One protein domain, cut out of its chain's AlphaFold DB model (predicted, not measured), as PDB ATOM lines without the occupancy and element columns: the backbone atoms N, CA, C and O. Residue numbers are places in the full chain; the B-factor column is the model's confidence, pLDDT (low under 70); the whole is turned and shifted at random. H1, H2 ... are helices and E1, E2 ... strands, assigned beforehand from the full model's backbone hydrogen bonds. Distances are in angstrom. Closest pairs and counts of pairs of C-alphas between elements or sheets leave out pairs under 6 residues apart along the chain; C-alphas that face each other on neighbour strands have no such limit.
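What this domain is: This is residues 22 to 100 of the 105 residues of an uncharacterized protein of Vibrio gazogenes DSM 21264 = NBRC 103151 (UniProt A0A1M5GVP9). A small body, the three-stranded sheet E1 - E3 - E2 with H2 over one face, H1 on that same face but beside the strands, and the other face bare, is joined by a drawn-out link, residues 82 to 87, to a little hairpin, E4 and E5, far from it. H2 covers E2 and E3, H1 crosses the end of H2 beside the strands, and the far hairpin lengthens the whole, its residues 91 to 96 sticking out free. The printed part has 79 residues with two named helices and five named strands, in the order E1 H1 H2 E2 E3 E4 E5; the class is mixed, helices and strands. The sheets, E1 - E3 - E2 and E4 - E5, are both antiparallel. The whole is loose, with a radius of gyration of the C-alphas of 16.2 A, and elongated, spanning 49 by 31 by 21 A.

Where its parts are: Find C-alpha 22 at (46.250, 51.494, 24.018), where E1 begins, residues 22 to 25. H1 follows, residues 26 to 37, 16.3 A long, then H2, residues 46 to 58, 18.3 A long, from C-alpha 46 at (36.786, 43.056, 8.360). Next come E2, residues 63 to 68, 16.9 A, and E3, residues 75 to 81, 17.8 A. E4 is residues 88 to 91 and E5 residues 96 to 99, ending at C-alpha 99 at (46.411, 33.840, 40.219).

How they stand to each other: Start at the sheet: beside E1, its antiparallel neighbour E3 has N 78 2.8 A from O 24, within hydrogen-bond range. On the other side of E3, the hairpin of E2 and E3 has N 65 2.8 A from O 79. E1, H1 H2, E2 form a split strand-helix-strand unit, two strands running the same way with E3 between them, its crossover right-handed. H2 is on the sheet at a height of 9.8 A, over E3 and E2, along the strands at 21 degrees to E2 on the local plane; with that sheet it makes two layers, helix on one face. Its C-alpha of Gln 57 is 6.8 A from that of Gly 63, the closest to E2. H1 is on the same face, over none of the strands; its closest C-alpha to E3 is that of Asn 26, 4.5 A from Gly 77's. H1, with residues 29 to 33 alone, touches H2 about perpendicular, at 77 degrees; the closest C-alphas, of Tyr 33 and Ile 48, are 6.7 A apart. In H1 and H2 every O i to N i+4 pair is within hydrogen-bond range. In the hairpin of E4 and E5, N 97 is 3.3 A from O 90; both strands are apart from E1, H1, H2, E2 and E3.

The domain as a whole: The two farthest C-alphas, of Asp 40 and Lys 93, are 49.9 A apart. The printed part has no cut and no long link. Look for pLDDT under 70 at residues 85 to 91, 95 and 98 to 99; the mean of the printed part is 86.8.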
ATOM      1  N   VAL A  22      46.195  50.381  24.972       90.12
ATOM      2  CA  VAL A  22      46.250  51.494  24.018       90.12
ATOM      3  C   VAL A  22      45.057  51.468  23.098       90.12
ATOM      4  O   VAL A  22      44.807  50.485  22.409       90.12
ATOM      5  N   PHE A  23      44.371  52.600  23.005       91.75
ATOM      6  CA  PHE A  23      43.327  52.793  22.016       91.75
ATOM      7  C   PHE A  23      43.894  53.288  20.678       91.75
ATOM      8  O   PHE A  23      44.599  54.296  20.607       91.75
ATOM      9  N   CYS A  24      43.528  52.601  19.599       92.62
ATOM     10  CA  CYS A  24      43.770  52.992  18.218       92.62
ATOM     11  C   CYS A  24      42.438  53.261  17.515       92.62
ATOM     12  O   CYS A  24      41.640  52.348  17.314       92.62
ATOM     13  N   SER A  25      42.210  54.508  17.098       94.06
ATOM     14  CA  SER A  25      41.021  54.880  16.326       94.06
ATOM     15  C   SER A  25      41.003  54.211  14.946       94.06
ATOM     16  O   SER A  25      42.052  53.885  14.380       94.06
ATOM     17  N   ASN A  26      39.812  54.062  14.358       94.06
ATOM     18  CA  ASN A  26      39.674  53.531  12.998       94.06
ATOM     19  C   ASN A  26      40.525  54.284  11.967       94.06
ATOM     20  O   ASN A  26      41.123  53.656  11.099       94.06
ATOM     21  N   GLU A  27      40.564  55.616  12.047       92.81
ATOM     22  CA  GLU A  27      41.325  56.455  11.114       92.81
ATOM     23  C   GLU A  27      42.808  56.084  11.124       92.81
ATOM     24  O   GLU A  27      43.420  55.926  10.068       92.81
ATOM     25  N   ARG A  28      43.368  55.863  12.320       93.88
ATOM     26  CA  ARG A  28      44.759  55.443  12.483       93.88
ATOM     27  C   ARG A  28      44.993  54.048  11.915       93.88
ATOM     28  O   ARG A  28      45.975  53.846  11.210       93.88
ATOM     29  N   ILE A  29      44.107  53.098  12.205       95.19
ATOM     30  CA  ILE A  29      44.220  51.716  11.714       95.19
ATOM     31  C   ILE A  29      44.168  51.683  10.179       95.19
ATOM     32  O   ILE A  29      44.986  51.021   9.546       95.19
ATOM     33  N   ILE A  30      43.249  52.436   9.568       95.25
ATOM     34  CA  ILE A  30      43.135  52.549   8.109       95.25
ATOM     35  C   ILE A  30      44.398  53.180   7.517       95.25
ATOM     36  O   ILE A  30      44.906  52.690   6.512       95.25
ATOM     37  N   ALA A  31      44.935  54.232   8.140       94.25
ATOM     38  CA  ALA A  31      46.171  54.861   7.683       94.25
ATOM     39  C   ALA A  31      47.375  53.905   7.757       94.25
ATOM     40  O   ALA A  31      48.166  53.858   6.818       94.25
ATOM     41  N   LEU A  32      47.482  53.106   8.826       95.12
ATOM     42  CA  LEU A  32      48.503  52.062   8.964       95.12
ATOM     43  C   LEU A  32      48.366  50.994   7.868       95.12
ATOM     44  O   LEU A  32      49.353  50.671   7.212       95.12
ATOM     45  N   TYR A  33      47.148  50.503   7.619       95.75
ATOM     46  CA  TYR A  33      46.881  49.519   6.564       95.75
ATOM     47  C   TYR A  33      47.261  50.055   5.183       95.75
ATOM     48  O   TYR A  33      47.957  49.387   4.418       95.75
ATOM     49  N   ASN A  34      46.829  51.279   4.878       95.44
ATOM     50  CA  ASN A  34      47.115  51.954   3.619       95.44
ATOM     51  C   ASN A  34      48.620  52.141   3.406       95.44
ATOM     52  O   ASN A  34      49.105  51.896   2.306       95.44
ATOM     53  N   GLN A  35      49.357  52.513   4.457       94.00
ATOM     54  CA  GLN A  35      50.811  52.668   4.415       94.00
ATOM     55  C   GLN A  35      51.536  51.334   4.188       94.00
ATOM     56  O   GLN A  35      52.506  51.300   3.439       94.00
ATOM     57  N   ALA A  36      51.083  50.249   4.823       93.50
ATOM     58  CA  ALA A  36      51.711  48.932   4.702       93.50
ATOM     59  C   ALA A  36      51.414  48.240   3.360       93.50
ATOM     60  O   ALA A  36      52.242  47.487   2.858       93.50
ATOM     61  N   ASN A  37      50.239  48.498   2.779       93.62
ATOM     62  CA  ASN A  37      49.751  47.798   1.587       93.62
ATOM     63  C   ASN A  37      49.742  48.670   0.317       93.62
ATOM     64  O   ASN A  37      49.255  48.209  -0.710       93.62
ATOM     65  N   ASP A  38      50.217  49.919   0.390       92.69
ATOM     66  CA  ASP A  38      50.150  50.927  -0.685       92.69
ATOM     67  C   ASP A  38      48.732  51.075  -1.277       92.69
ATOM     68  O   ASP A  38      48.484  50.951  -2.477       92.69
ATOM     69  N   THR A  39      47.748  51.285  -0.395       94.25
ATOM     70  CA  THR A  39      46.325  51.416  -0.765       94.25
ATOM     71  C   THR A  39      45.722  52.733  -0.275       94.25
ATOM     72  O   THR A  39      46.323  53.446   0.521       94.25
ATOM     73  N   ASP A  40      44.509  53.068  -0.733       94.25
ATOM     74  CA  ASP A  40      43.757  54.250  -0.272       94.25
ATOM     75  C   ASP A  40      42.348  53.892   0.233       94.25
ATOM     76  O   ASP A  40      41.318  54.385  -0.240       94.25
ATOM     77  N   ARG A  41      42.266  52.968   1.196       94.06
ATOM     78  CA  ARG A  41      40.998  52.616   1.847       94.06
ATOM     79  C   ARG A  41      40.490  53.793   2.681       94.06
ATOM     80  O   ARG A  41      41.261  54.471   3.352       94.06
ATOM     81  N   LYS A  42      39.171  54.008   2.674       93.25
ATOM     82  CA  LYS A  42      38.493  55.059   3.466       93.25
ATOM     83  C   LYS A  42      37.593  54.517   4.573       93.25
ATOM     84  O   LYS A  42      37.140  55.271   5.423       93.25
ATOM     85  N   ARG A  43      37.272  53.223   4.529       91.25
ATOM     86  CA  ARG A  43      36.322  52.578   5.439       91.25
ATOM     87  C   ARG A  43      36.978  51.394   6.118       91.25
ATOM     88  O   ARG A  43      37.731  50.661   5.482       91.25
ATOM     89  N   MET A  44      36.630  51.205   7.385       93.00
ATOM     90  CA  MET A  44      37.009  50.025   8.146       93.00
ATOM     91  C   MET A  44      36.255  48.813   7.598       93.00
ATOM     92  O   MET A  44      35.026  48.827   7.539       93.00
ATOM     93  N   THR A  45      36.981  47.773   7.202       94.06
ATOM     94  CA  THR A  45      36.424  46.492   6.745       94.06
ATOM     95  C   THR A  45      36.963  45.362   7.607       94.06
ATOM     96  O   THR A  45      37.975  45.530   8.286       94.06
ATOM     97  N   ASP A  46      36.321  44.198   7.568       93.75
ATOM     98  CA  ASP A  46      36.786  43.056   8.360       93.75
ATOM     99  C   ASP A  46      38.179  42.579   7.925       93.75
ATOM    100  O   ASP A  46      38.982  42.213   8.773       93.75
ATOM    101  N   ASN A  47      38.540  42.719   6.643       95.81
ATOM    102  CA  ASN A  47      39.908  42.452   6.178       95.81
ATOM    103  C   ASN A  47      40.948  43.357   6.856       95.81
ATOM    104  O   ASN A  47      42.006  42.875   7.247       95.81
ATOM    105  N   ILE A  48      40.650  44.652   7.021       96.12
ATOM    106  CA  ILE A  48      41.552  45.583   7.716       96.12
ATOM    107  C   ILE A  48      41.636  45.219   9.202       96.12
ATOM    108  O   ILE A  48      42.722  45.261   9.776       96.12
ATOM    109  N   LYS A  49      40.518  44.815   9.821       95.19
ATOM    110  CA  LYS A  49      40.511  44.379  11.223       95.19
ATOM    111  C   LYS A  49      41.352  43.122  11.446       95.19
ATOM    112  O   LYS A  49      42.104  43.060  12.415       95.19
ATOM    113  N   HIS A  50      41.223  42.132  10.564       95.69
ATOM    114  CA  HIS A  50      42.016  40.906  10.628       95.69
ATOM    115  C   HIS A  50      43.503  41.201  10.431       95.69
ATOM    116  O   HIS A  50      44.316  40.723  11.213       95.69
ATOM    117  N   TRP A  51      43.848  42.046   9.454       96.19
ATOM    118  CA  TRP A  51      45.229  42.491   9.262       96.19
ATOM    119  C   TRP A  51      45.781  43.172  10.519       96.19
ATOM    120  O   TRP A  51      46.817  42.767  11.028       96.19
ATOM    121  N   PHE A  52      45.056  44.143  11.083       96.25
ATOM    122  CA  PHE A  52      45.519  44.871  12.266       96.25
ATOM    123  C   PHE A  52      45.670  43.966  13.498       96.25
ATOM    124  O   PHE A  52      46.573  44.174  14.302       96.25
ATOM    125  N   ALA A  53      44.809  42.953  13.644       94.62
ATOM    126  CA  ALA A  53      44.940  41.957  14.704       94.62
ATOM    127  C   ALA A  53      46.194  41.079  14.525       94.62
ATOM    128  O   ALA A  53      46.886  40.831  15.509       94.62
ATOM    129  N   SER A  54      46.508  40.666  13.289       94.88
ATOM    130  CA  SER A  54      47.742  39.925  12.970       94.88
ATOM    131  C   SER A  54      48.979  40.758  13.293       94.88
ATOM    132  O   SER A  54      49.842  40.316  14.042       94.88
ATOM    133  N   GLU A  55      49.016  42.008  12.822       95.00
ATOM    134  CA  GLU A  55      50.119  42.932  13.103       95.00
ATOM    135  C   GLU A  55      50.289  43.159  14.607       95.00
ATOM    136  O   GLU A  55      51.407  43.164  15.110       95.00
ATOM    137  N   ALA A  56      49.195  43.315  15.360       93.62
ATOM    138  CA  ALA A  56      49.275  43.458  16.809       93.62
ATOM    139  C   ALA A  56      49.914  42.221  17.462       93.62
ATOM    140  O   ALA A  56      50.800  42.357  18.303       93.62
ATOM    141  N   GLN A  57      49.526  41.017  17.050       91.62
ATOM    142  CA  GLN A  57      50.129  39.789  17.562       91.62
ATOM    143  C   GLN A  57      51.625  39.695  17.214       91.62
ATOM    144  O   GLN A  57      52.439  39.381  18.081       91.62
ATOM    145  N   GLU A  58      52.002  40.022  15.979       91.94
ATOM    146  CA  GLU A  58      53.397  40.028  15.515       91.94
ATOM    147  C   GLU A  58      54.255  41.077  16.240       91.94
ATOM    148  O   GLU A  58      55.436  40.850  16.494       91.94
ATOM    149  N   ASN A  59      53.649  42.195  16.644       90.12
ATOM    150  CA  ASN A  59      54.290  43.249  17.433       90.12
ATOM    151  C   ASN A  59      54.243  42.986  18.953       90.12
ATOM    152  O   ASN A  59      54.535  43.888  19.739       90.12
ATOM    153  N   GLY A  60      53.879  41.773  19.385       89.94
ATOM    154  CA  GLY A  60      53.967  41.347  20.784       89.94
ATOM    155  C   GLY A  60      52.828  41.831  21.682       89.94
ATOM    156  O   GLY A  60      52.982  41.852  22.901       89.94
ATOM    157  N   TRP A  61      51.686  42.229  21.120       92.06
ATOM    158  CA  TRP A  61      50.497  42.539  21.912       92.06
ATOM    159  C   TRP A  61      49.809  41.256  22.396       92.06
ATOM    160  O   TRP A  61      49.728  40.268  21.668       92.06
ATOM    161  N   ALA A  62      49.258  41.279  23.611       89.31
ATOM    162  CA  ALA A  62      48.544  40.133  24.188       89.31
ATOM    163  C   ALA A  62      47.196  39.866  23.507       89.31
ATOM    164  O   ALA A  62      46.674  38.755  23.527       89.31
ATOM    165  N   GLY A  63      46.613  40.915  22.935       89.81
ATOM    166  CA  GLY A  63      45.343  40.859  22.238       89.81
ATOM    167  C   GLY A  63      44.786  42.252  22.001       89.81
ATOM    168  O   GLY A  63      45.396  43.265  22.356       89.81
ATOM    169  N   GLY A  64      43.592  42.300  21.422       92.38
ATOM    170  CA  GLY A  64      42.861  43.542  21.260       92.38
ATOM    171  C   GLY A  64      41.361  43.331  21.129       92.38
ATOM    172  O   GLY A  64      40.896  42.239  20.805       92.38
ATOM    173  N   ASN A  65      40.603  44.389  21.398       93.19
ATOM    174  CA  ASN A  65      39.153  44.393  21.302       93.19
ATOM    175  C   ASN A  65      38.665  45.586  20.475       93.19
ATOM    176  O   ASN A  65      38.991  46.739  20.767       93.19
ATOM    177  N   TYR A  66      37.843  45.306  19.467       93.44
ATOM    178  CA  TYR A  66      37.217  46.337  18.649       93.44
ATOM    179  C   TYR A  66      36.012  46.931  19.370       93.44
ATOM    180  O   TYR A  66      35.042  46.239  19.676       93.44
ATOM    181  N   LEU A  67      36.060  48.238  19.597       92.00
ATOM    182  CA  LEU A  67      34.985  48.970  20.247       92.00
ATOM    183  C   LEU A  67      33.984  49.480  19.215       92.00
ATOM    184  O   LEU A  67      34.355  49.905  18.117       92.00
ATOM    185  N   ARG A  68      32.708  49.483  19.597       90.06
ATOM    186  CA  ARG A  68      31.645  50.159  18.853       90.06
ATOM    187  C   ARG A  68      31.330  51.488  19.512       90.06
ATOM    188  O   ARG A  68      31.279  51.586  20.734       90.06
ATOM    189  N   ASP A  69      31.101  52.489  18.685       87.75
ATOM    190  CA  ASP A  69      30.533  53.755  19.103       87.75
ATOM    191  C   ASP A  69      29.053  53.542  19.462       87.75
ATOM    192  O   ASP A  69      28.294  52.954  18.687       87.75
ATOM    193  N   SER A  70      28.643  53.972  20.655       84.44
ATOM    194  CA  SER A  70      27.288  53.734  21.170       84.44
ATOM    195  C   SER A  70      26.219  54.585  20.486       84.44
ATOM    196  O   SER A  70      25.050  54.208  20.505       84.44
ATOM    197  N   GLN A  71      26.598  55.712  19.878       85.44
ATOM    198  CA  GLN A  71      25.668  56.627  19.217       85.44
ATOM    199  C   GLN A  71      25.410  56.216  17.766       85.44
ATOM    200  O   GLN A  71      24.291  56.323  17.275       85.44
ATOM    201  N   THR A  72      26.442  55.729  17.077       86.38
ATOM    202  CA  THR A  72      26.394  55.396  15.646       86.38
ATOM    203  C   THR A  72      26.337  53.891  15.375       86.38
ATOM    204  O   THR A  72      26.013  53.482  14.264       86.38
ATOM    205  N   GLY A  73      26.684  53.045  16.351       82.06
ATOM    206  CA  GLY A  73      26.787  51.586  16.200       82.06
ATOM    207  C   GLY A  73      27.968  51.118  15.334       82.06
ATOM    208  O   GLY A  73      28.198  49.910  15.183       82.06
ATOM    209  N   HIS A  74      28.723  52.062  14.765       83.50
ATOM    210  CA  HIS A  74      29.884  51.812  13.925       83.50
ATOM    211  C   HIS A  74      31.117  51.483  14.775       83.50
ATOM    212  O   HIS A  74      31.179  51.787  15.962       83.50
ATOM    213  N   SER A  75      32.125  50.850  14.169       86.31
ATOM    214  CA  SER A  75      33.422  50.649  14.832       86.31
ATOM    215  C   SER A  75      34.008  52.010  15.215       86.31
ATOM    216  O   SER A  75      34.062  52.889  14.360       86.31
ATOM    217  N   ALA A  76      34.474  52.176  16.448       90.19
ATOM    218  CA  ALA A  76      35.213  53.362  16.884       90.19
ATOM    219  C   ALA A  76      36.731  53.166  16.705       90.19
ATOM    220  O   ALA A  76      37.463  54.088  16.334       90.19
ATOM    221  N   GLY A  77      37.204  51.942  16.936       93.56
ATOM    222  CA  GLY A  77      38.618  51.594  16.910       93.56
ATOM    223  C   GLY A  77      38.888  50.266  17.607       93.56
ATOM    224  O   GLY A  77      37.969  49.480  17.835       93.56
ATOM    225  N   CYS A  78      40.145  50.037  17.968       95.19
ATOM    226  CA  CYS A  78      40.607  48.857  18.686       95.19
ATOM    227  C   CYS A  78      41.399  49.271  19.926       95.19
ATOM    228  O   CYS A  78      42.262  50.144  19.839       95.19
ATOM    229  N   VAL A  79      41.118  48.651  21.066       93.25
ATOM    230  CA  VAL A  79      41.993  48.702  22.241       93.25
ATOM    231  C   VAL A  79      42.941  47.516  22.167       93.25
ATOM    232  O   VAL A  79      42.472  46.392  22.038       93.25
ATOM    233  N   LEU A  80      44.245  47.756  22.237       92.81
ATOM    234  CA  LEU A  80      45.287  46.735  22.331       92.81
ATOM    235  C   LEU A  80      45.741  46.595  23.784       92.81
ATOM    236  O   LEU A  80      45.838  47.606  24.473       92.81
ATOM    237  N   PHE A  81      46.050  45.378  24.225       90.00
ATOM    238  CA  PHE A  81      46.459  45.075  25.600       90.00
ATOM    239  C   PHE A  81      47.912  44.613  25.655       90.00
ATOM    240  O   PHE A  81      48.330  43.756  24.869       90.00
ATOM    241  N   THR A  82      48.688  45.173  26.578       88.25
ATOM    242  CA  THR A  82      50.070  44.739  26.793       88.25
ATOM    243  C   THR A  82      50.095  43.335  27.404       88.25
ATOM    244  O   THR A  82      49.205  43.000  28.190       88.25
ATOM    245  N   PRO A  83      51.102  42.503  27.089       82.38
ATOM    246  CA  PRO A  83      51.345  41.259  27.817       82.38
ATOM    247  C   PRO A  83      51.441  41.502  29.321       82.38
ATOM    248  O   PRO A  83      52.077  42.465  29.755       82.38
ATOM    249  N   SER A  84      50.809  40.632  30.113       73.25
ATOM    250  CA  SER A  84      51.019  40.640  31.560       73.25
ATOM    251  C   SER A  84      52.478  40.295  31.844       73.25
ATOM    252  O   SER A  84      53.022  39.366  31.244       73.25
ATOM    253  N   LYS A  85      53.117  41.052  32.739       69.69
ATOM    254  CA  LYS A  85      54.520  40.821  33.108       69.69
ATOM    255  C   LYS A  85      54.688  39.580  33.979       69.69
ATOM    256  O   LYS A  85      55.726  38.934  33.904       69.69
ATOM    257  N   GLU A  86      53.657  39.224  34.739       62.97
ATOM    258  CA  GLU A  86      53.641  38.060  35.619       62.97
ATOM    259  C   GLU A  86      52.252  37.409  35.519       62.97
ATOM    260  O   GLU A  86      51.207  38.062  35.560       62.97
ATOM    261  N   THR A  87      52.197  36.113  35.216       57.84
ATOM    262  CA  THR A  87      50.957  35.334  35.330       57.84
ATOM    263  C   THR A  87      51.342  33.935  35.752       57.84
ATOM    264  O   THR A  87      51.821  33.132  34.950       57.84
ATOM    265  N   ASN A  88      51.143  33.643  37.032       59.19
ATOM    266  CA  ASN A  88      51.334  32.308  37.573       59.19
ATOM    267  C   ASN A  88      50.166  31.412  37.123       59.19
ATOM    268  O   ASN A  88      49.147  31.298  37.806       59.19
ATOM    269  N   ILE A  89      50.295  30.804  35.939       62.81
ATOM    270  CA  ILE A  89      49.296  29.877  35.397       62.81
ATOM    271  C   ILE A  89      49.642  28.453  35.837       62.81
ATOM    272  O   ILE A  89      50.592  27.849  35.338       62.81
ATOM    273  N   HIS A  90      48.822  27.880  36.718       61.16
ATOM    274  CA  HIS A  90      48.884  26.457  37.047       61.16
ATOM    275  C   HIS A  90      47.823  25.693  36.251       61.16
ATOM    276  O   HIS A  90      46.625  25.776  36.531       61.16
ATOM    277  N   ILE A  91      48.273  24.927  35.252       63.44
ATOM    278  CA  ILE A  91      47.416  24.025  34.476       63.44
ATOM    279  C   ILE A  91      47.523  22.620  35.069       63.44
ATOM    280  O   ILE A  91      48.584  22.001  35.061       63.44
ATOM    281  N   THR A  92      46.402  22.091  35.553       71.62
ATOM    282  CA  THR A  92      46.257  20.668  35.901       71.62
ATOM    283  C   THR A  92      45.428  19.958  34.829       71.62
ATOM    284  O   THR A  92      44.806  20.611  33.995       71.62
ATOM    285  N   LYS A  93      45.366  18.618  34.846       73.94
ATOM    286  CA  LYS A  93      44.615  17.826  33.846       73.94
ATOM    287  C   LYS A  93      43.137  18.227  33.690       73.94
ATOM    288  O   LYS A  93      42.553  17.942  32.651       73.94
ATOM    289  N   ASN A  94      42.544  18.873  34.697       74.94
ATOM    290  CA  ASN A  94      41.113  19.185  34.731       74.94
ATOM    291  C   ASN A  94      40.799  20.645  35.085       74.94
ATOM    292  O   ASN A  94      39.653  21.055  34.922       74.94
ATOM    293  N   THR A  95      41.773  21.417  35.575       62.84
ATOM    294  CA  THR A  95      41.515  22.751  36.136       62.84
ATOM    295  C   THR A  95      42.590  23.742  35.716       62.84
ATOM    296  O   THR A  95      43.784  23.471  35.880       62.84
ATOM    297  N   LEU A  96      42.140  24.895  35.221       72.19
ATOM    298  CA  LEU A  96      42.932  26.104  35.022       72.19
ATOM    299  C   LEU A  96      42.714  27.022  36.231       72.19
ATOM    300  O   LEU A  96      41.579  27.426  36.484       72.19
ATOM    301  N   VAL A  97      43.781  27.343  36.964       72.00
ATOM    302  CA  VAL A  97      43.740  28.311  38.072       72.00
ATOM    303  C   VAL A  97      44.545  29.545  37.676       72.00
ATOM    304  O   VAL A  97      45.711  29.430  37.298       72.00
ATOM    305  N   LEU A  98      43.907  30.715  37.742       67.94
ATOM    306  CA  LEU A  98      44.516  32.012  37.455       67.94
ATOM    307  C   LEU A  98      44.756  32.744  38.776       67.94
ATOM    308  O   LEU A  98      43.800  33.083  39.474       67.94
ATOM    309  N   HIS A  99      46.023  32.975  39.111       67.12
ATOM    310  CA  HIS A  99      46.411  33.840  40.219       67.12
ATOM    311  C   HIS A  99      46.727  35.222  39.653       67.12
ATOM    312  O   HIS A  99      47.575  35.348  38.773       67.12
ATOM    313  N   VAL A 100      46.007  36.237  40.124       70.56
ATOM    314  CA  VAL A 100      46.371  37.634  39.880       70.56
ATOM    315  C   VAL A 100      47.354  38.007  40.976       70.56
ATOM    316  O   VAL A 100      47.037  37.820  42.154       70.56
TER     317      VAL A 100